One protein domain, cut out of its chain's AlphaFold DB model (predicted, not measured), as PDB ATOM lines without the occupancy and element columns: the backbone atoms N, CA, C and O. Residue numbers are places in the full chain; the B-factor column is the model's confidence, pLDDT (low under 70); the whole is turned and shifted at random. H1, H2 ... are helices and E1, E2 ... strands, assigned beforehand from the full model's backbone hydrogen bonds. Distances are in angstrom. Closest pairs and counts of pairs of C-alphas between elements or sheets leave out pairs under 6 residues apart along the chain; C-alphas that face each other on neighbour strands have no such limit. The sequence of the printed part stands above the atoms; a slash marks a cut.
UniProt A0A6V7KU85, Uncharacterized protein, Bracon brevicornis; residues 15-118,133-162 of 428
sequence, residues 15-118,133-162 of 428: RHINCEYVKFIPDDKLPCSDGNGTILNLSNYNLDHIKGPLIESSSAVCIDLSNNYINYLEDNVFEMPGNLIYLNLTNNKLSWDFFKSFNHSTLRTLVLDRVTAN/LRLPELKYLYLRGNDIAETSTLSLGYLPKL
ATOM      1  N   ARG A  15     102.324  -1.484  18.983       34.31
ATOM      2  CA  ARG A  15     101.758  -0.271  19.629       34.31
ATOM      3  C   ARG A  15     100.410  -0.499  20.326       34.31
ATOM      4  O   ARG A  15      99.827   0.433  20.867       34.31
ATOM      5  N   HIS A  16      99.920  -1.734  20.324       30.58
ATOM      6  CA  HIS A  16      98.618  -2.116  20.869       30.58
ATOM      7  C   HIS A  16      98.812  -3.188  21.949       30.58
ATOM      8  O   HIS A  16      99.756  -3.976  21.874       30.58
ATOM      9  N   ILE A  17      97.971  -3.167  22.983       35.03
ATOM     10  CA  ILE A  17      98.250  -3.828  24.266       35.03
ATOM     11  C   ILE A  17      97.617  -5.212  24.390       35.03
ATOM     12  O   ILE A  17      96.530  -5.475  23.887       35.03
ATOM     13  N   ASN A  18      98.338  -6.080  25.102       24.25
ATOM     14  CA  ASN A  18      97.921  -7.414  25.509       24.25
ATOM     15  C   ASN A  18      97.542  -7.395  27.006       24.25
ATOM     16  O   ASN A  18      98.328  -6.937  27.838       24.25
ATOM     17  N   CYS A  19      96.336  -7.845  27.354       29.03
ATOM     18  CA  CYS A  19      95.663  -7.480  28.610       29.03
ATOM     19  C   CYS A  19      95.939  -8.420  29.804       29.03
ATOM     20  O   CYS A  19      95.003  -8.915  30.427       29.03
ATOM     21  N   GLU A  20      97.208  -8.637  30.168       22.58
ATOM     22  CA  GLU A  20      97.583  -9.520  31.298       22.58
ATOM     23  C   GLU A  20      97.927  -8.796  32.622       22.58
ATOM     24  O   GLU A  20      98.138  -9.453  33.639       22.58
ATOM     25  N   TYR A  21      97.950  -7.455  32.658       25.56
ATOM     26  CA  TYR A  21      98.426  -6.674  33.822       25.56
ATOM     27  C   TYR A  21      97.423  -5.635  34.358       25.56
ATOM     28  O   TYR A  21      97.797  -4.547  34.805       25.56
ATOM     29  N   VAL A  22      96.127  -5.963  34.354       29.88
ATOM     30  CA  VAL A  22      95.087  -5.126  34.982       29.88
ATOM     31  C   VAL A  22      95.267  -5.123  36.507       29.88
ATOM     32  O   VAL A  22      95.002  -6.119  37.179       29.88
ATOM     33  N   LYS A  23      95.709  -3.992  37.071       26.62
ATOM     34  CA  LYS A  23      95.777  -3.783  38.525       26.62
ATOM     35  C   LYS A  23      94.470  -3.197  39.057       26.62
ATOM     36  O   LYS A  23      93.969  -2.198  38.533       26.62
ATOM     37  N   PHE A  24      93.977  -3.794  40.140       31.61
ATOM     38  CA  PHE A  24      92.887  -3.256  40.951       31.61
ATOM     39  C   PHE A  24      93.314  -1.953  41.641       31.61
ATOM     40  O   PHE A  24      94.467  -1.805  42.052       31.61
ATOM     41  N   ILE A  25      92.369  -1.022  41.757       31.67
ATOM     42  CA  ILE A  25      92.522   0.267  42.441       31.67
ATOM     43  C   ILE A  25      91.890   0.125  43.840       31.67
ATOM     44  O   ILE A  25      90.783  -0.409  43.910       31.67
ATOM     45  N   PRO A  26      92.546   0.557  44.935       28.83
ATOM     46  CA  PRO A  26      91.918   0.624  46.258       28.83
ATOM     47  C   PRO A  26      90.876   1.750  46.359       28.83
ATOM     48  O   PRO A  26      90.995   2.770  45.680       28.83
ATOM     49  N   ASP A  27      89.897   1.573  47.244       34.69
ATOM     50  CA  ASP A  27      88.857   2.549  47.607       34.69
ATOM     51  C   ASP A  27      89.433   3.892  48.139       34.69
ATOM     52  O   ASP A  27      90.596   3.965  48.537       34.69
ATOM     53  N   ASP A  28      88.715   5.026  48.145       34.66
ATOM     54  CA  ASP A  28      87.254   5.226  48.111       34.66
ATOM     55  C   ASP A  28      86.718   6.104  46.949       34.66
ATOM     56  O   ASP A  28      87.426   6.913  46.349       34.66
ATOM     57  N   LYS A  29      85.386   6.052  46.752       43.59
ATOM     58  CA  LYS A  29      84.543   6.998  45.973       43.59
ATOM     59  C   LYS A  29      84.621   6.946  44.435       43.59
ATOM     60  O   LYS A  29      84.376   7.957  43.773       43.59
ATOM     61  N   LEU A  30      84.816   5.768  43.841       48.81
ATOM     62  CA  LEU A  30      84.371   5.523  42.458       48.81
ATOM     63  C   LEU A  30      82.894   5.076  42.447       48.81
ATOM     64  O   LEU A  30      82.529   4.237  43.265       48.81
ATOM     65  N   PRO A  31      82.035   5.541  41.512       49.28
ATOM     66  CA  PRO A  31      80.607   5.174  41.439       49.28
ATOM     67  C   PRO A  31      80.372   3.760  40.857       49.28
ATOM     68  O   PRO A  31      79.414   3.522  40.122       49.28
ATOM     69  N   CYS A  32      81.307   2.854  41.140       54.09
ATOM     70  CA  CYS A  32      81.483   1.519  40.569       54.09
ATOM     71  C   CYS A  32      81.794   0.466  41.652       54.09
ATOM     72  O   CYS A  32      81.941  -0.709  41.330       54.09
ATOM     73  N   SER A  33      81.927   0.893  42.914       46.50
ATOM     74  CA  SER A  33      82.281   0.081  44.089       46.50
ATOM     75  C   SER A  33      81.275  -1.029  44.413       46.50
ATOM     76  O   SER A  33      81.604  -1.976  45.118       46.50
ATOM     77  N   ASP A  34      80.059  -0.940  43.875       46.16
ATOM     78  CA  ASP A  34      78.888  -1.763  44.208       46.16
ATOM     79  C   ASP A  34      78.979  -3.233  43.714       46.16
ATOM     80  O   ASP A  34      77.967  -3.923  43.586       46.16
ATOM     81  N   GLY A  35      80.182  -3.719  43.385       46.78
ATOM     82  CA  GLY A  35      80.535  -5.123  43.122       46.78
ATOM     83  C   GLY A  35      79.997  -5.764  41.832       46.78
ATOM     84  O   GLY A  35      80.560  -6.750  41.364       46.78
ATOM     85  N   ASN A  36      78.939  -5.216  41.231       53.28
ATOM     86  CA  ASN A  36      78.180  -5.850  40.142       53.28
ATOM     87  C   ASN A  36      78.627  -5.480  38.709       53.28
ATOM     88  O   ASN A  36      77.946  -5.844  37.751       53.28
ATOM     89  N   GLY A  37      79.733  -4.750  38.527       60.00
ATOM     90  CA  GLY A  37      80.191  -4.273  37.213       60.00
ATOM     91  C   GLY A  37      81.632  -4.657  36.882       60.00
ATOM     92  O   GLY A  37      82.487  -4.687  37.763       60.00
ATOM     93  N   THR A  38      81.935  -4.908  35.602       70.19
ATOM     94  CA  THR A  38      83.335  -5.070  35.168       70.19
ATOM     95  C   THR A  38      83.994  -3.695  35.077       70.19
ATOM     96  O   THR A  38      83.490  -2.810  34.378       70.19
ATOM     97  N   ILE A  39      85.126  -3.533  35.766       74.94
ATOM     98  CA  ILE A  39      85.982  -2.345  35.697       74.94
ATOM     99  C   ILE A  39      87.152  -2.647  34.756       74.94
ATOM    100  O   ILE A  39      87.893  -3.606  34.972       74.94
ATOM    101  N   LEU A  40      87.332  -1.820  33.728       78.62
ATOM    102  CA  LEU A  40      88.473  -1.865  32.816       78.62
ATOM    103  C   LEU A  40      89.459  -0.750  33.185       78.62
ATOM    104  O   LEU A  40      89.157   0.424  32.993       78.62
ATOM    105  N   ASN A  41      90.645  -1.114  33.677       80.75
ATOM    106  CA  ASN A  41      91.733  -0.168  33.934       80.75
ATOM    107  C   ASN A  41      92.816  -0.298  32.851       80.75
ATOM    108  O   ASN A  41      93.590  -1.256  32.843       80.75
ATOM    109  N   LEU A  42      92.858   0.692  31.960       84.69
ATOM    110  CA  LEU A  42      93.848   0.895  30.901       84.69
ATOM    111  C   LEU A  42      94.591   2.235  31.086       84.69
ATOM    112  O   LEU A  42      95.069   2.836  30.121       84.69
ATOM    113  N   SER A  43      94.721   2.708  32.328       85.88
ATOM    114  CA  SER A  43      95.490   3.914  32.656       85.88
ATOM    115  C   SER A  43      97.011   3.690  32.616       85.88
ATOM    116  O   SER A  43      97.489   2.594  32.901       85.88
ATOM    117  N   ASN A  44      97.793   4.741  32.336       88.56
ATOM    118  CA  ASN A  44      99.271   4.718  32.373       88.56
ATOM    119  C   ASN A  44      99.941   3.747  31.370       88.56
ATOM    120  O   ASN A  44     101.060   3.281  31.587       88.56
ATOM    121  N   TYR A  45      99.269   3.449  30.256       87.81
ATOM    122  CA  TYR A  45      99.666   2.431  29.276       87.81
ATOM    123  C   TYR A  45     100.320   2.993  27.994       87.81
ATOM    124  O   TYR A  45     100.686   2.231  27.101       87.81
ATOM    125  N   ASN A  46     100.522   4.313  27.907       88.94
ATOM    126  CA  ASN A  46     101.062   5.038  26.743       88.94
ATOM    127  C   ASN A  46     100.231   4.914  25.445       88.94
ATOM    128  O   ASN A  46     100.770   5.120  24.358       88.94
ATOM    129  N   LEU A  47      98.929   4.619  25.546       84.94
ATOM    130  CA  LEU A  47      98.006   4.581  24.402       84.94
ATOM    131  C   LEU A  47      97.997   5.931  23.661       84.94
ATOM    132  O   LEU A  47      97.852   6.966  24.309       84.94
ATOM    133  N   ASP A  48      98.120   5.934  22.329       84.88
ATOM    134  CA  ASP A  48      98.055   7.150  21.493       84.88
ATOM    135  C   ASP A  48      96.801   7.208  20.591       84.88
ATOM    136  O   ASP A  48      96.195   8.271  20.460       84.88
ATOM    137  N   HIS A  49      96.349   6.066  20.062       86.00
ATOM    138  CA  HIS A  49      95.119   5.924  19.273       86.00
ATOM    139  C   HIS A  49      94.273   4.751  19.789       86.00
ATOM    140  O   HIS A  49      94.817   3.683  20.082       86.00
ATOM    141  N   ILE A  50      92.945   4.905  19.815       81.69
ATOM    142  CA  ILE A  50      91.996   3.790  19.994       81.69
ATOM    143  C   ILE A  50      91.126   3.667  18.740       81.69
ATOM    144  O   ILE A  50      90.695   4.675  18.179       81.69
ATOM    145  N   LYS A  51      90.917   2.424  18.295       80.69
ATOM    146  CA  LYS A  51      90.194   2.049  17.076       80.69
ATOM    147  C   LYS A  51      89.299   0.840  17.319       80.69
ATOM    148  O   LYS A  51      89.667  -0.026  18.112       80.69
ATOM    149  N   GLY A  52      88.179   0.780  16.605       71.88
ATOM    150  CA  GLY A  52      87.103  -0.186  16.821       71.88
ATOM    151  C   GLY A  52      86.424  -0.049  18.196       71.88
ATOM    152  O   GLY A  52      86.821   0.788  19.010       71.88
ATOM    153  N   PRO A  53      85.402  -0.875  18.489       71.12
ATOM    154  CA  PRO A  53      84.844  -0.961  19.833       71.12
ATOM    155  C   PRO A  53      85.932  -1.435  20.806       71.12
ATOM    156  O   PRO A  53      86.531  -2.491  20.616       71.12
ATOM    157  N   LEU A  54      86.189  -0.667  21.869       70.56
ATOM    158  CA  LEU A  54      87.270  -0.962  22.824       70.56
ATOM    159  C   LEU A  54      87.072  -2.302  23.577       70.56
ATOM    160  O   LEU A  54      88.035  -2.875  24.083       70.56
ATOM    161  N   ILE A  55      85.830  -2.788  23.653       67.69
ATOM    162  CA  ILE A  55      85.375  -4.041  24.269       67.69
ATOM    163  C   ILE A  55      84.068  -4.470  23.565       67.69
ATOM    164  O   ILE A  55      83.201  -3.636  23.328       67.69
ATOM    165  N   GLU A  56      83.878  -5.771  23.310       64.25
ATOM    166  CA  GLU A  56      82.617  -6.338  22.772       64.25
ATOM    167  C   GLU A  56      81.681  -6.918  23.864       64.25
ATOM    168  O   GLU A  56      80.710  -7.615  23.580       64.25
ATOM    169  N   SER A  57      81.958  -6.636  25.143       62.06
ATOM    170  CA  SER A  57      81.196  -7.129  26.301       62.06
ATOM    171  C   SER A  57      80.225  -6.089  26.862       62.06
ATOM    172  O   SER A  57      80.613  -4.976  27.212       62.06
ATOM    173  N   SER A  58      78.982  -6.511  27.104       64.88
ATOM    174  CA  SER A  58      77.990  -5.759  27.887       64.88
ATOM    175  C   SER A  58      78.275  -5.739  29.396       64.88
ATOM    176  O   SER A  58      77.564  -5.070  30.143       64.88
ATOM    177  N   SER A  59      79.301  -6.452  29.880       63.97
ATOM    178  CA  SER A  59      79.666  -6.477  31.305       63.97
ATOM    179  C   SER A  59      80.485  -5.263  31.759       63.97
ATOM    180  O   SER A  59      80.635  -5.060  32.967       63.97
ATOM    181  N   ALA A  60      81.040  -4.481  30.825       59.50
ATOM    182  CA  ALA A  60      81.847  -3.299  31.114       59.50
ATOM    183  C   ALA A  60      80.967  -2.144  31.613       59.50
ATOM    184  O   ALA A  60      80.136  -1.614  30.878       59.50
ATOM    185  N   VAL A  61      81.165  -1.762  32.878       75.19
ATOM    186  CA  VAL A  61      80.394  -0.694  33.541       75.19
ATOM    187  C   VAL A  61      81.240   0.560  33.745       75.19
ATOM    188  O   VAL A  61      80.714   1.671  33.691       75.19
ATOM    189  N   CYS A  62      82.550   0.406  33.953       81.06
ATOM    190  CA  CYS A  62      83.449   1.521  34.237       81.06
ATOM    191  C   CYS A  62      84.785   1.358  33.504       81.06
ATOM    192  O   CYS A  62      85.403   0.297  33.581       81.06
ATOM    193  N   ILE A  63      85.224   2.405  32.802       84.56
ATOM    194  CA  ILE A  63      86.453   2.418  31.996       84.56
ATOM    195  C   ILE A  63      87.364   3.554  32.469       84.56
ATOM    196  O   ILE A  63      86.952   4.716  32.495       84.56
ATOM    197  N   ASP A  64      88.614   3.225  32.793       85.88
ATOM    198  CA  ASP A  64      89.684   4.189  33.049       85.88
ATOM    199  C   ASP A  64      90.759   4.101  31.957       85.88
ATOM    200  O   ASP A  64      91.391   3.064  31.763       85.88
ATOM    201  N   LEU A  65      90.946   5.206  31.239       90.44
ATOM    202  CA  LEU A  65      91.925   5.424  30.172       90.44
ATOM    203  C   LEU A  65      92.867   6.594  30.510       90.44
ATOM    204  O   LEU A  65      93.518   7.157  29.623       90.44
ATOM    205  N   SER A  66      92.933   6.998  31.778       91.06
ATOM    206  CA  SER A  66      93.676   8.182  32.205       91.06
ATOM    207  C   SER A  66      95.195   8.037  32.084       91.06
ATOM    208  O   SER A  66      95.744   6.935  32.071       91.06
ATOM    209  N   ASN A  67      95.905   9.166  32.043       92.69
ATOM    210  CA  ASN A  67      97.369   9.219  32.018       92.69
ATOM    211  C   ASN A  67      97.965   8.450  30.824       92.69
ATOM    212  O   ASN A  67      98.932   7.702  30.954       92.69
ATOM    213  N   ASN A  68      97.359   8.630  29.653       88.69
ATOM    214  CA  ASN A  68      97.841   8.106  28.381       88.69
ATOM    215  C   ASN A  68      98.220   9.282  27.455       88.69
ATOM    216  O   ASN A  68      98.375  10.426  27.883       88.69
ATOM    217  N   TYR A  69      98.422   9.011  26.168       89.50
ATOM    218  CA  TYR A  69      98.719  10.017  25.150       89.50
ATOM    219  C   TYR A  69      97.627  10.110  24.084       89.50
ATOM    220  O   TYR A  69      97.905  10.613  22.994       89.50
ATOM    221  N   ILE A  70      96.409   9.657  24.404       87.94
ATOM    222  CA  ILE A  70      95.317   9.476  23.451       87.94
ATOM    223  C   ILE A  70      94.994  10.821  22.811       87.94
ATOM    224  O   ILE A  70      94.533  11.745  23.485       87.94
ATOM    225  N   ASN A  71      95.259  10.922  21.511       86.75
ATOM    226  CA  ASN A  71      94.935  12.082  20.682       86.75
ATOM    227  C   ASN A  71      93.880  11.761  19.614       86.75
ATOM    228  O   ASN A  71      93.315  12.676  19.019       86.75
ATOM    229  N   TYR A  72      93.589  10.473  19.417       83.12
ATOM    230  CA  TYR A  72      92.588   9.979  18.491       83.12
ATOM    231  C   TYR A  72      91.773   8.848  19.121       83.12
ATOM    232  O   TYR A  72      92.310   7.864  19.637       83.12
ATOM    233  N   LEU A  73      90.460   8.998  19.020       80.38
ATOM    234  CA  LEU A  73      89.455   7.986  19.292       80.38
ATOM    235  C   LEU A  73      88.647   7.879  17.997       80.38
ATOM    236  O   LEU A  73      88.184   8.902  17.493       80.38
ATOM    237  N   GLU A  74      88.536   6.682  17.432       77.31
ATOM    238  CA  GLU A  74      87.652   6.439  16.288       77.31
ATOM    239  C   GLU A  74      86.185   6.686  16.683       77.31
ATOM    240  O   GLU A  74      85.818   6.592  17.863       77.31
ATOM    241  N   ASP A  75      85.333   7.014  15.709       72.00
ATOM    242  CA  ASP A  75      83.895   7.049  15.964       72.00
ATOM    243  C   ASP A  75      83.439   5.678  16.494       72.00
ATOM    244  O   ASP A  75      83.977   4.625  16.145       72.00
ATOM    245  N   ASN A  76      82.447   5.699  17.380       72.88
ATOM    246  CA  ASN A  76      81.792   4.510  17.925       72.88
ATOM    247  C   ASN A  76      82.680   3.587  18.799       72.88
ATOM    248  O   ASN A  76      82.206   2.543  19.243       72.88
ATOM    249  N   VAL A  77      83.897   4.006  19.191       76.31
ATOM    250  CA  VAL A  77      84.769   3.310  20.182       76.31
ATOM    251  C   VAL A  77      84.044   2.929  21.486       76.31
ATOM    252  O   VAL A  77      84.393   1.935  22.128       76.31
ATOM    253  N   PHE A  78      83.024   3.709  21.865       77.69
ATOM    254  CA  PHE A  78      82.181   3.506  23.048       77.69
ATOM    255  C   PHE A  78      80.705   3.180  22.724       77.69
ATOM    256  O   PHE A  78      79.886   3.165  23.642       77.69
ATOM    257  N   GLU A  79      80.338   2.889  21.466       69.19
ATOM    258  CA  GLU A  79      79.015   2.323  21.135       69.19
ATOM    259  C   GLU A  79      78.976   0.827  21.488       69.19
ATOM    260  O   GLU A  79      78.978  -0.062  20.640       69.19
ATOM    261  N   MET A  80      78.970   0.550  22.789       64.38
ATOM    262  CA  MET A  80      78.904  -0.797  23.349       64.38
ATOM    263  C   MET A  80      77.475  -1.158  23.768       64.38
ATOM    264  O   MET A  80      76.649  -0.268  23.990       64.38
ATOM    265  N   PRO A  81      77.164  -2.454  23.963       54.41
ATOM    266  CA  PRO A  81      75.882  -2.898  24.508       54.41
ATOM    267  C   PRO A  81      75.671  -2.522  25.996       54.41
ATOM    268  O   PRO A  81      75.672  -3.366  26.891       54.41
ATOM    269  N   GLY A  82      75.396  -1.238  26.246       64.88
ATOM    270  CA  GLY A  82      74.365  -0.786  27.189       64.88
ATOM    271  C   GLY A  82      74.787  -0.247  28.559       64.88
ATOM    272  O   GLY A  82      74.031   0.543  29.123       64.88
ATOM    273  N   ASN A  83      75.942  -0.627  29.113       75.19
ATOM    274  CA  ASN A  83      76.159  -0.531  30.572       75.19
ATOM    275  C   ASN A  83      77.254   0.437  31.068       75.19
ATOM    276  O   ASN A  83      77.456   0.522  32.279       75.19
ATOM    277  N   LEU A  84      77.929   1.198  30.198       82.06
ATOM    278  CA  LEU A  84      78.986   2.132  30.620       82.06
ATOM    279  C   LEU A  84      78.423   3.318  31.435       82.06
ATOM    280  O   LEU A  84      77.837   4.252  30.890       82.06
ATOM    281  N   ILE A  85      78.647   3.287  32.752       84.19
ATOM    282  CA  ILE A  85      78.226   4.285  33.750       84.19
ATOM    283  C   ILE A  85      79.324   5.326  34.023       84.19
ATOM    284  O   ILE A  85      79.001   6.488  34.292       84.19
ATOM    285  N   TYR A  86      80.600   4.938  33.946       86.62
ATOM    286  CA  TYR A  86      81.754   5.789  34.268       86.62
ATOM    287  C   TYR A  86      82.833   5.709  33.185       86.62
ATOM    288  O   TYR A  86      83.291   4.617  32.848       86.62
ATOM    289  N   LEU A  87      83.289   6.865  32.699       89.44
ATOM    290  CA  LEU A  87      84.418   6.978  31.774       89.44
ATOM    291  C   LEU A  87      85.415   8.029  32.278       89.44
ATOM    292  O   LEU A  87      85.058   9.199  32.436       89.44
ATOM    293  N   ASN A  88      86.666   7.618  32.493       90.19
ATOM    294  CA  ASN A  88      87.778   8.503  32.837       90.19
ATOM    295  C   ASN A  88      88.792   8.579  31.693       90.19
ATOM    296  O   ASN A  88      89.406   7.580  31.331       90.19
ATOM    297  N   LEU A  89      88.982   9.781  31.149       92.25
ATOM    298  CA  LEU A  89      89.959  10.099  30.104       92.25
ATOM    299  C   LEU A  89      91.021  11.096  30.598       92.25
ATOM    300  O   LEU A  89      91.781  11.612  29.786       92.25
ATOM    301  N   THR A  90      91.098  11.367  31.906       93.31
ATOM    302  CA  THR A  90      91.971  12.391  32.514       93.31
ATOM    303  C   THR A  90      93.422  12.321  32.030       93.31
ATOM    304  O   THR A  90      93.982  11.232  31.950       93.31
ATOM    305  N   ASN A  91      94.072  13.466  31.798       93.31
ATOM    306  CA  ASN A  91      95.478  13.551  31.377       93.31
ATOM    307  C   ASN A  91      95.738  12.775  30.064       93.31
ATOM    308  O   ASN A  91      96.414  11.744  30.048       93.31
ATOM    309  N   ASN A  92      95.147  13.279  28.977       90.75
ATOM    310  CA  ASN A  92      95.280  12.795  27.594       90.75
ATOM    311  C   ASN A  92      95.467  13.996  26.634       90.75
ATOM    312  O   ASN A  92      95.811  15.088  27.078       90.75
ATOM    313  N   LYS A  93      95.330  13.802  25.314       88.19
ATOM    314  CA  LYS A  93      95.654  14.797  24.268       88.19
ATOM    315  C   LYS A  93      94.523  14.965  23.237       88.19
ATOM    316  O   LYS A  93      94.786  15.144  22.048       88.19
ATOM    317  N   LEU A  94      93.276  14.882  23.686       83.56
ATOM    318  CA  LEU A  94      92.072  14.969  22.861       83.56
ATOM    319  C   LEU A  94      91.848  16.394  22.317       83.56
ATOM    320  O   LEU A  94      92.223  17.386  22.950       83.56
ATOM    321  N   SER A  95      91.183  16.495  21.160       79.31
ATOM    322  CA  SER A  95      90.517  17.734  20.726       79.31
ATOM    323  C   SER A  95      89.088  17.782  21.270       79.31
ATOM    324  O   SER A  95      88.452  16.742  21.445       79.31
ATOM    325  N   TRP A  96      88.543  18.988  21.446       74.69
ATOM    326  CA  TRP A  96      87.115  19.178  21.723       74.69
ATOM    327  C   TRP A  96      86.214  18.644  20.598       74.69
ATOM    328  O   TRP A  96      85.072  18.275  20.863       74.69
ATOM    329  N   ASP A  97      86.729  18.530  19.368       70.56
ATOM    330  CA  ASP A  97      85.991  17.993  18.217       70.56
ATOM    331  C   ASP A  97      85.462  16.570  18.433       70.56
ATOM    332  O   ASP A  97      84.387  16.250  17.933       70.56
ATOM    333  N   PHE A  98      86.157  15.738  19.217       67.50
ATOM    334  CA  PHE A  98      85.704  14.381  19.553       67.50
ATOM    335  C   PHE A  98      84.329  14.379  20.249       67.50
ATOM    336  O   PHE A  98      83.501  13.498  20.030       67.50
ATOM    337  N   PHE A  99      84.035  15.400  21.058       68.31
ATOM    338  CA  PHE A  99      82.783  15.477  21.811       68.31
ATOM    339  C   PHE A  99      81.587  15.956  20.978       68.31
ATOM    340  O   PHE A  99      80.463  15.951  21.475       68.31
ATOM    341  N   LYS A 100      81.800  16.321  19.704       68.69
ATOM    342  CA  LYS A 100      80.723  16.666  18.767       68.69
ATOM    343  C   LYS A 100      79.825  15.459  18.473       68.69
ATOM    344  O   LYS A 100      78.605  15.601  18.506       68.69
ATOM    345  N   SER A 101      80.405  14.282  18.208       64.75
ATOM    346  CA  SER A 101      79.666  13.032  17.951       64.75
ATOM    347  C   SER A 101      79.382  12.203  19.214       64.75
ATOM    348  O   SER A 101      78.500  11.347  19.183       64.75
ATOM    349  N   PHE A 102      80.071  12.460  20.334       77.44
ATOM    350  CA  PHE A 102      79.977  11.617  21.532       77.44
ATOM    351  C   PHE A 102      78.579  11.614  22.191       77.44
ATOM    352  O   PHE A 102      78.092  12.616  22.727       77.44
ATOM    353  N   ASN A 103      77.958  10.434  22.193       79.44
ATOM    354  CA  ASN A 103      76.622  10.148  22.709       79.44
ATOM    355  C   ASN A 103      76.654   8.794  23.433       79.44
ATOM    356  O   ASN A 103      77.184   7.821  22.901       79.44
ATOM    357  N   HIS A 104      76.090   8.714  24.638       85.44
ATOM    358  CA  HIS A 104      75.983   7.462  25.392       85.44
ATOM    359  C   HIS A 104      74.769   7.489  26.324       85.44
ATOM    360  O   HIS A 104      74.574   8.433  27.093       85.44
ATOM    361  N   SER A 105      73.941   6.446  26.266       87.25
ATOM    362  CA  SER A 105      72.607   6.436  26.877       87.25
ATOM    363  C   SER A 105      72.598   6.238  28.393       87.25
ATOM    364  O   SER A 105      71.672   6.716  29.041       87.25
ATOM    365  N   THR A 106      73.602   5.572  28.972       87.31
ATOM    366  CA  THR A 106      73.634   5.204  30.405       87.31
ATOM    367  C   THR A 106      74.799   5.813  31.195       87.31
ATOM    368  O   THR A 106      74.928   5.550  32.393       87.31
ATOM    369  N   LEU A 107      75.609   6.677  30.568       88.38
ATOM    370  CA  LEU A 107      76.779   7.293  31.204       88.38
ATOM    371  C   LEU A 107      76.348   8.299  32.278       88.38
ATOM    372  O   LEU A 107      75.656   9.265  31.973       88.38
ATOM    373  N   ARG A 108      76.786   8.092  33.527       88.81
ATOM    374  CA  ARG A 108      76.461   8.952  34.684       88.81
ATOM    375  C   ARG A 108      77.611   9.861  35.100       88.81
ATOM    376  O   ARG A 108      77.356  10.944  35.628       88.81
ATOM    377  N   THR A 109      78.848   9.441  34.845       89.69
ATOM    378  CA  THR A 109      80.060  10.184  35.197       89.69
ATOM    379  C   THR A 109      81.039  10.197  34.032       89.69
ATOM    380  O   THR A 109      81.426   9.142  33.530       89.69
ATOM    381  N   LEU A 110      81.473  11.395  33.643       91.19
ATOM    382  CA  LEU A 110      82.459  11.619  32.591       91.19
ATOM    383  C   LEU A 110      83.581  12.510  33.137       91.19
ATOM    384  O   LEU A 110      83.330  13.644  33.554       91.19
ATOM    385  N   VAL A 111      84.806  11.980  33.168       91.69
ATOM    386  CA  VAL A 111      85.983  12.666  33.719       91.69
ATOM    387  C   VAL A 111      86.941  13.035  32.589       91.69
ATOM    388  O   VAL A 111      87.589  12.167  32.002       91.69
ATOM    389  N   LEU A 112      87.009  14.330  32.282       91.69
ATOM    390  CA  LEU A 112      87.788  14.917  31.191       91.69
ATOM    391  C   LEU A 112      88.780  15.958  31.724       91.69
ATOM    392  O   LEU A 112      88.971  17.006  31.115       91.69
ATOM    393  N   ASP A 113      89.396  15.720  32.879       90.19
ATOM    394  CA  ASP A 113      90.360  16.671  33.431       90.19
ATOM    395  C   ASP A 113      91.670  16.646  32.626       90.19
ATOM    396  O   ASP A 113      92.235  15.580  32.382       90.19
ATOM    397  N   ARG A 114      92.201  17.811  32.242       91.50
ATOM    398  CA  ARG A 114      93.484  17.946  31.519       91.50
ATOM    399  C   ARG A 114      93.568  17.070  30.254       91.50
ATOM    400  O   ARG A 114      94.571  16.397  30.027       91.50
ATOM    401  N   VAL A 115      92.504  17.031  29.452       87.19
ATOM    402  CA  VAL A 115      92.460  16.272  28.186       87.19
ATOM    403  C   VAL A 115      92.885  17.088  26.974       87.19
ATOM    404  O   VAL A 115      93.239  16.499  25.958       87.19
ATOM    405  N   THR A 116      92.852  18.419  27.051       74.50
ATOM    406  CA  THR A 116      93.206  19.283  25.919       74.50
ATOM    407  C   THR A 116      94.693  19.198  25.598       74.50
ATOM    408  O   THR A 116      95.537  19.556  26.420       74.50
ATOM    409  N   ALA A 117      95.030  18.813  24.366       59.66
ATOM    410  CA  ALA A 117      96.394  18.969  23.874       59.66
ATOM    411  C   ALA A 117      96.817  20.454  23.917       59.66
ATOM    412  O   ALA A 117      96.104  21.313  23.407       59.66
ATOM    413  N   ASN A 118      98.019  20.748  24.433       47.16
ATOM    414  CA  ASN A 118      98.581  22.109  24.591       47.16
ATOM    415  C   ASN A 118      98.778  22.914  23.279       47.16
ATOM    416  O   ASN A 118      99.381  23.989  23.283       47.16
ATOM    417  N   LEU A 133      77.020  17.256  22.727       75.25
ATOM    418  CA  LEU A 133      77.022  16.218  23.758       75.25
ATOM    419  C   LEU A 133      75.596  15.828  24.172       75.25
ATOM    420  O   LEU A 133      74.851  16.647  24.715       75.25
ATOM    421  N   ARG A 134      75.236  14.561  23.948       82.06
ATOM    422  CA  ARG A 134      73.946  13.986  24.348       82.06
ATOM    423  C   ARG A 134      74.192  12.847  25.327       82.06
ATOM    424  O   ARG A 134      74.527  11.737  24.933       82.06
ATOM    425  N   LEU A 135      74.041  13.137  26.616       89.56
ATOM    426  CA  LEU A 135      74.310  12.183  27.695       89.56
ATOM    427  C   LEU A 135      73.150  12.256  28.707       89.56
ATOM    428  O   LEU A 135      73.251  12.956  29.715       89.56
ATOM    429  N   PRO A 136      72.007  11.599  28.420       91.44
ATOM    430  CA  PRO A 136      70.749  11.816  29.142       91.44
ATOM    431  C   PRO A 136      70.781  11.382  30.615       91.44
ATOM    432  O   PRO A 136      69.998  11.898  31.409       91.44
ATOM    433  N   GLU A 137      71.688  10.475  30.992       92.00
ATOM    434  CA  GLU A 137      71.882  10.016  32.376       92.00
ATOM    435  C   GLU A 137      73.059  10.688  33.104       92.00
ATOM    436  O   GLU A 137      73.313  10.361  34.268       92.00
ATOM    437  N   LEU A 138      73.761  11.635  32.465       92.31
ATOM    438  CA  LEU A 138      74.962  12.246  33.033       92.31
ATOM    439  C   LEU A 138      74.614  13.105  34.247       92.31
ATOM    440  O   LEU A 138      73.816  14.031  34.147       92.31
ATOM    441  N   LYS A 139      75.255  12.818  35.382       92.31
ATOM    442  CA  LYS A 139      75.103  13.544  36.650       92.31
ATOM    443  C   LYS A 139      76.352  14.328  37.038       92.31
ATOM    444  O   LYS A 139      76.212  15.394  37.636       92.31
ATOM    445  N   TYR A 140      77.533  13.819  36.683       92.88
ATOM    446  CA  TYR A 140      78.834  14.376  37.053       92.88
ATOM    447  C   TYR A 140      79.700  14.592  35.805       92.88
ATOM    448  O   TYR A 140      80.011  13.632  35.094       92.88
ATOM    449  N   LEU A 141      80.110  15.839  35.560       92.88
ATOM    450  CA  LEU A 141      80.988  16.214  34.449       92.88
ATOM    451  C   LEU A 141      82.208  16.978  34.972       92.88
ATOM    452  O   LEU A 141      82.073  18.081  35.506       92.88
ATOM    453  N   TYR A 142      83.394  16.392  34.809       93.06
ATOM    454  CA  TYR A 142      84.660  17.003  35.218       93.06
ATOM    455  C   TYR A 142      85.434  17.505  33.997       93.06
ATOM    456  O   TYR A 142      85.644  16.753  33.049       93.06
ATOM    457  N   LEU A 143      85.827  18.778  34.023       92.81
ATOM    458  CA  LEU A 143      86.447  19.520  32.920       92.81
ATOM    459  C   LEU A 143      87.628  20.380  33.423       92.81
ATOM    460  O   LEU A 143      87.935  21.425  32.840       92.81
ATOM    461  N   ARG A 144      88.286  19.987  34.518       92.56
ATOM    462  CA  ARG A 144      89.300  20.796  35.212       92.56
ATOM    463  C   ARG A 144      90.617  20.822  34.436       92.56
ATOM    464  O   ARG A 144      91.058  19.793  33.931       92.56
ATOM    465  N   GLY A 145      91.309  21.961  34.390       91.75
ATOM    466  CA  GLY A 145      92.654  22.017  33.794       91.75
ATOM    467  C   GLY A 145      92.708  21.923  32.265       91.75
ATOM    468  O   GLY A 145      93.679  21.381  31.749       91.75
ATOM    469  N   ASN A 146      91.688  22.409  31.550       89.50
ATOM    470  CA  ASN A 146      91.550  22.303  30.088       89.50
ATOM    471  C   ASN A 146      91.681  23.650  29.343       89.50
ATOM    472  O   ASN A 146      91.190  23.799  28.224       89.50
ATOM    473  N   ASP A 147      92.281  24.664  29.974       88.31
ATOM    474  CA  ASP A 147      92.465  26.011  29.408       88.31
ATOM    475  C   ASP A 147      91.179  26.730  28.920       88.31
ATOM    476  O   ASP A 147      91.271  27.752  28.233       88.31
ATOM    477  N   ILE A 148      89.983  26.259  29.305       87.94
ATOM    478  CA  ILE A 148      88.682  26.755  28.814       87.94
ATOM    479  C   ILE A 148      88.541  28.251  29.129       87.94
ATOM    480  O   ILE A 148      88.521  28.631  30.297       87.94
ATOM    481  N   ALA A 149      88.431  29.099  28.103       88.75
ATOM    482  CA  ALA A 149      88.291  30.553  28.256       88.75
ATOM    483  C   ALA A 149      86.825  31.027  28.277       88.75
ATOM    484  O   ALA A 149      86.490  31.973  28.989       88.75
ATOM    485  N   GLU A 150      85.951  30.346  27.535       83.62
ATOM    486  CA  GLU A 150      84.514  30.624  27.465       83.62
ATOM    487  C   GLU A 150      83.741  29.302  27.432       83.62
ATOM    488  O   GLU A 150      84.007  28.439  26.589       83.62
ATOM    489  N   THR A 151      82.755  29.122  28.313       81.62
ATOM    490  CA  THR A 151      81.964  27.876  28.373       81.62
ATOM    491  C   THR A 151      80.986  27.712  27.210       81.62
ATOM    492  O   THR A 151      80.533  26.599  26.954       81.62
ATOM    493  N   SER A 152      80.726  28.786  26.458       76.88
ATOM    494  CA  SER A 152      80.037  28.778  25.158       76.88
ATOM    495  C   SER A 152      80.657  27.775  24.173       76.88
ATOM    496  O   SER A 152      79.936  27.089  23.449       76.88
ATOM    497  N   THR A 153      81.990  27.651  24.175       72.12
ATOM    498  CA  THR A 153      82.751  26.802  23.241       72.12
ATOM    499  C   THR A 153      82.539  25.303  23.464       72.12
ATOM    500  O   THR A 153      82.596  24.527  22.510       72.12
ATOM    501  N   LEU A 154      82.226  24.895  24.699       70.50
ATOM    502  CA  LEU A 154      82.079  23.491  25.100       70.50
ATOM    503  C   LEU A 154      80.920  22.769  24.401       70.50
ATOM    504  O   LEU A 154      80.855  21.545  24.459       70.50
ATOM    505  N   SER A 155      79.999  23.509  23.770       70.56
ATOM    506  CA  SER A 155      78.872  22.942  23.013       70.56
ATOM    507  C   SER A 155      78.064  21.914  23.826       70.56
ATOM    508  O   SER A 155      77.604  20.899  23.296       70.56
ATOM    509  N   LEU A 156      77.910  22.187  25.131       73.88
ATOM    510  CA  LEU A 156      77.135  21.382  26.075       73.88
ATOM    511  C   LEU A 156      75.696  21.269  25.561       73.88
ATOM    512  O   LEU A 156      74.962  22.256  25.533       73.88
ATOM    513  N   GLY A 157      75.340  20.072  25.098       73.56
ATOM    514  CA  GLY A 157      74.049  19.781  24.495       73.56
ATOM    515  C   GLY A 157      73.017  19.363  25.535       73.56
ATOM    516  O   GLY A 157      72.777  20.043  26.530       73.56
ATOM    517  N   TYR A 158      72.389  18.216  25.297       81.88
ATOM    518  CA  TYR A 158      71.294  17.726  26.124       81.88
ATOM    519  C   TYR A 158      71.813  16.882  27.298       81.88
ATOM    520  O   TYR A 158      72.091  15.687  27.151       81.88
ATOM    521  N   LEU A 159      71.924  17.529  28.465       91.31
ATOM    522  CA  LEU A 159      72.435  16.970  29.725       91.31
ATOM    523  C   LEU A 159      71.403  17.111  30.881       91.31
ATOM    524  O   LEU A 159      71.718  17.680  31.925       91.31
ATOM    525  N   PRO A 160      70.160  16.605  30.730       92.75
ATOM    526  CA  PRO A 160      68.996  16.912  31.584       92.75
ATOM    527  C   PRO A 160      69.063  16.394  33.033       92.75
ATOM    528  O   PRO A 160      68.115  16.579  33.795       92.75
ATOM    529  N   LYS A 161      70.131  15.688  33.412       94.50
ATOM    530  CA  LYS A 161      70.350  15.150  34.766       94.50
ATOM    531  C   LYS A 161      71.659  15.644  35.393       94.50
ATOM    532  O   LYS A 161      72.029  15.165  36.470       94.50
ATOM    533  N   LEU A 162      72.349  16.591  34.746       94.81
ATOM    534  CA  LEU A 162      73.636  17.093  35.210       94.81
ATOM    535  C   LEU A 162      73.444  17.889  36.500       94.81
ATOM    536  O   LEU A 162      72.806  18.932  36.511       94.81
TER     537      LEU A 162
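Overview. This is residues 15 to 118 and 133 to 162 of the 428 residues of an uncharacterized protein of Bracon brevicornis (UniProt A0A6V7KU85). With little regular structure, the chain winds in stacked turns, a solenoid with a wall of five short parallel strands, E1 to E5 in order, and loops with H1 opposite. Residues 15 to 37 lie at the E1 end, H2 at the other. The printed part has 134 residues, 27 in named elements, E1 E2 E3 H1 E4 E5 H2, class mixed; it is compact, radius of gyration of the C-alphas 14.4 A, spans 42 by 33 by 29 A.

Arrangement. E1, residues 38 to 41, is parallel to E2, residues 60 to 64, with N 40 and O 62 2.9 A apart. E3, residues 86 to 88, has N 88 2.9 A from O 63. E3, H1, residues 96 to 100, and E4, residues 109 to 111, form a strand-helix-strand unit, parallel neighbour strands joined through a helix, its crossover right-handed; N 111 and O 87 are 2.9 A apart. E5, residues 140 to 142, has N 142 3.0 A from O 110. H1 and H2, residues 151 to 154, are not on the sheet, and are close but not clearly touching, closest C-alphas Trp 96 and Leu 154, 7.4 A. H1 has 0 of 1 O i to N i+4 pairs and 2 of 2 O i to N i+3 pairs within hydrogen-bond range; H2 is too short for the former.

Along the chain. E1 begins at C-alpha 38 (83.335, -5.070, 35.168); E2 is 11.0 A long; H2 ends at C-alpha 154 (82.079, 23.491, 25.100).

Size, cuts and confidence. Residues 119 to 132 are cut out, a gap of 22.4 A between C-alphas 118 and 133. The links E1 to E2 and E2 to E3 are long. Confidence is low in 39 residues, among them 15 to 37.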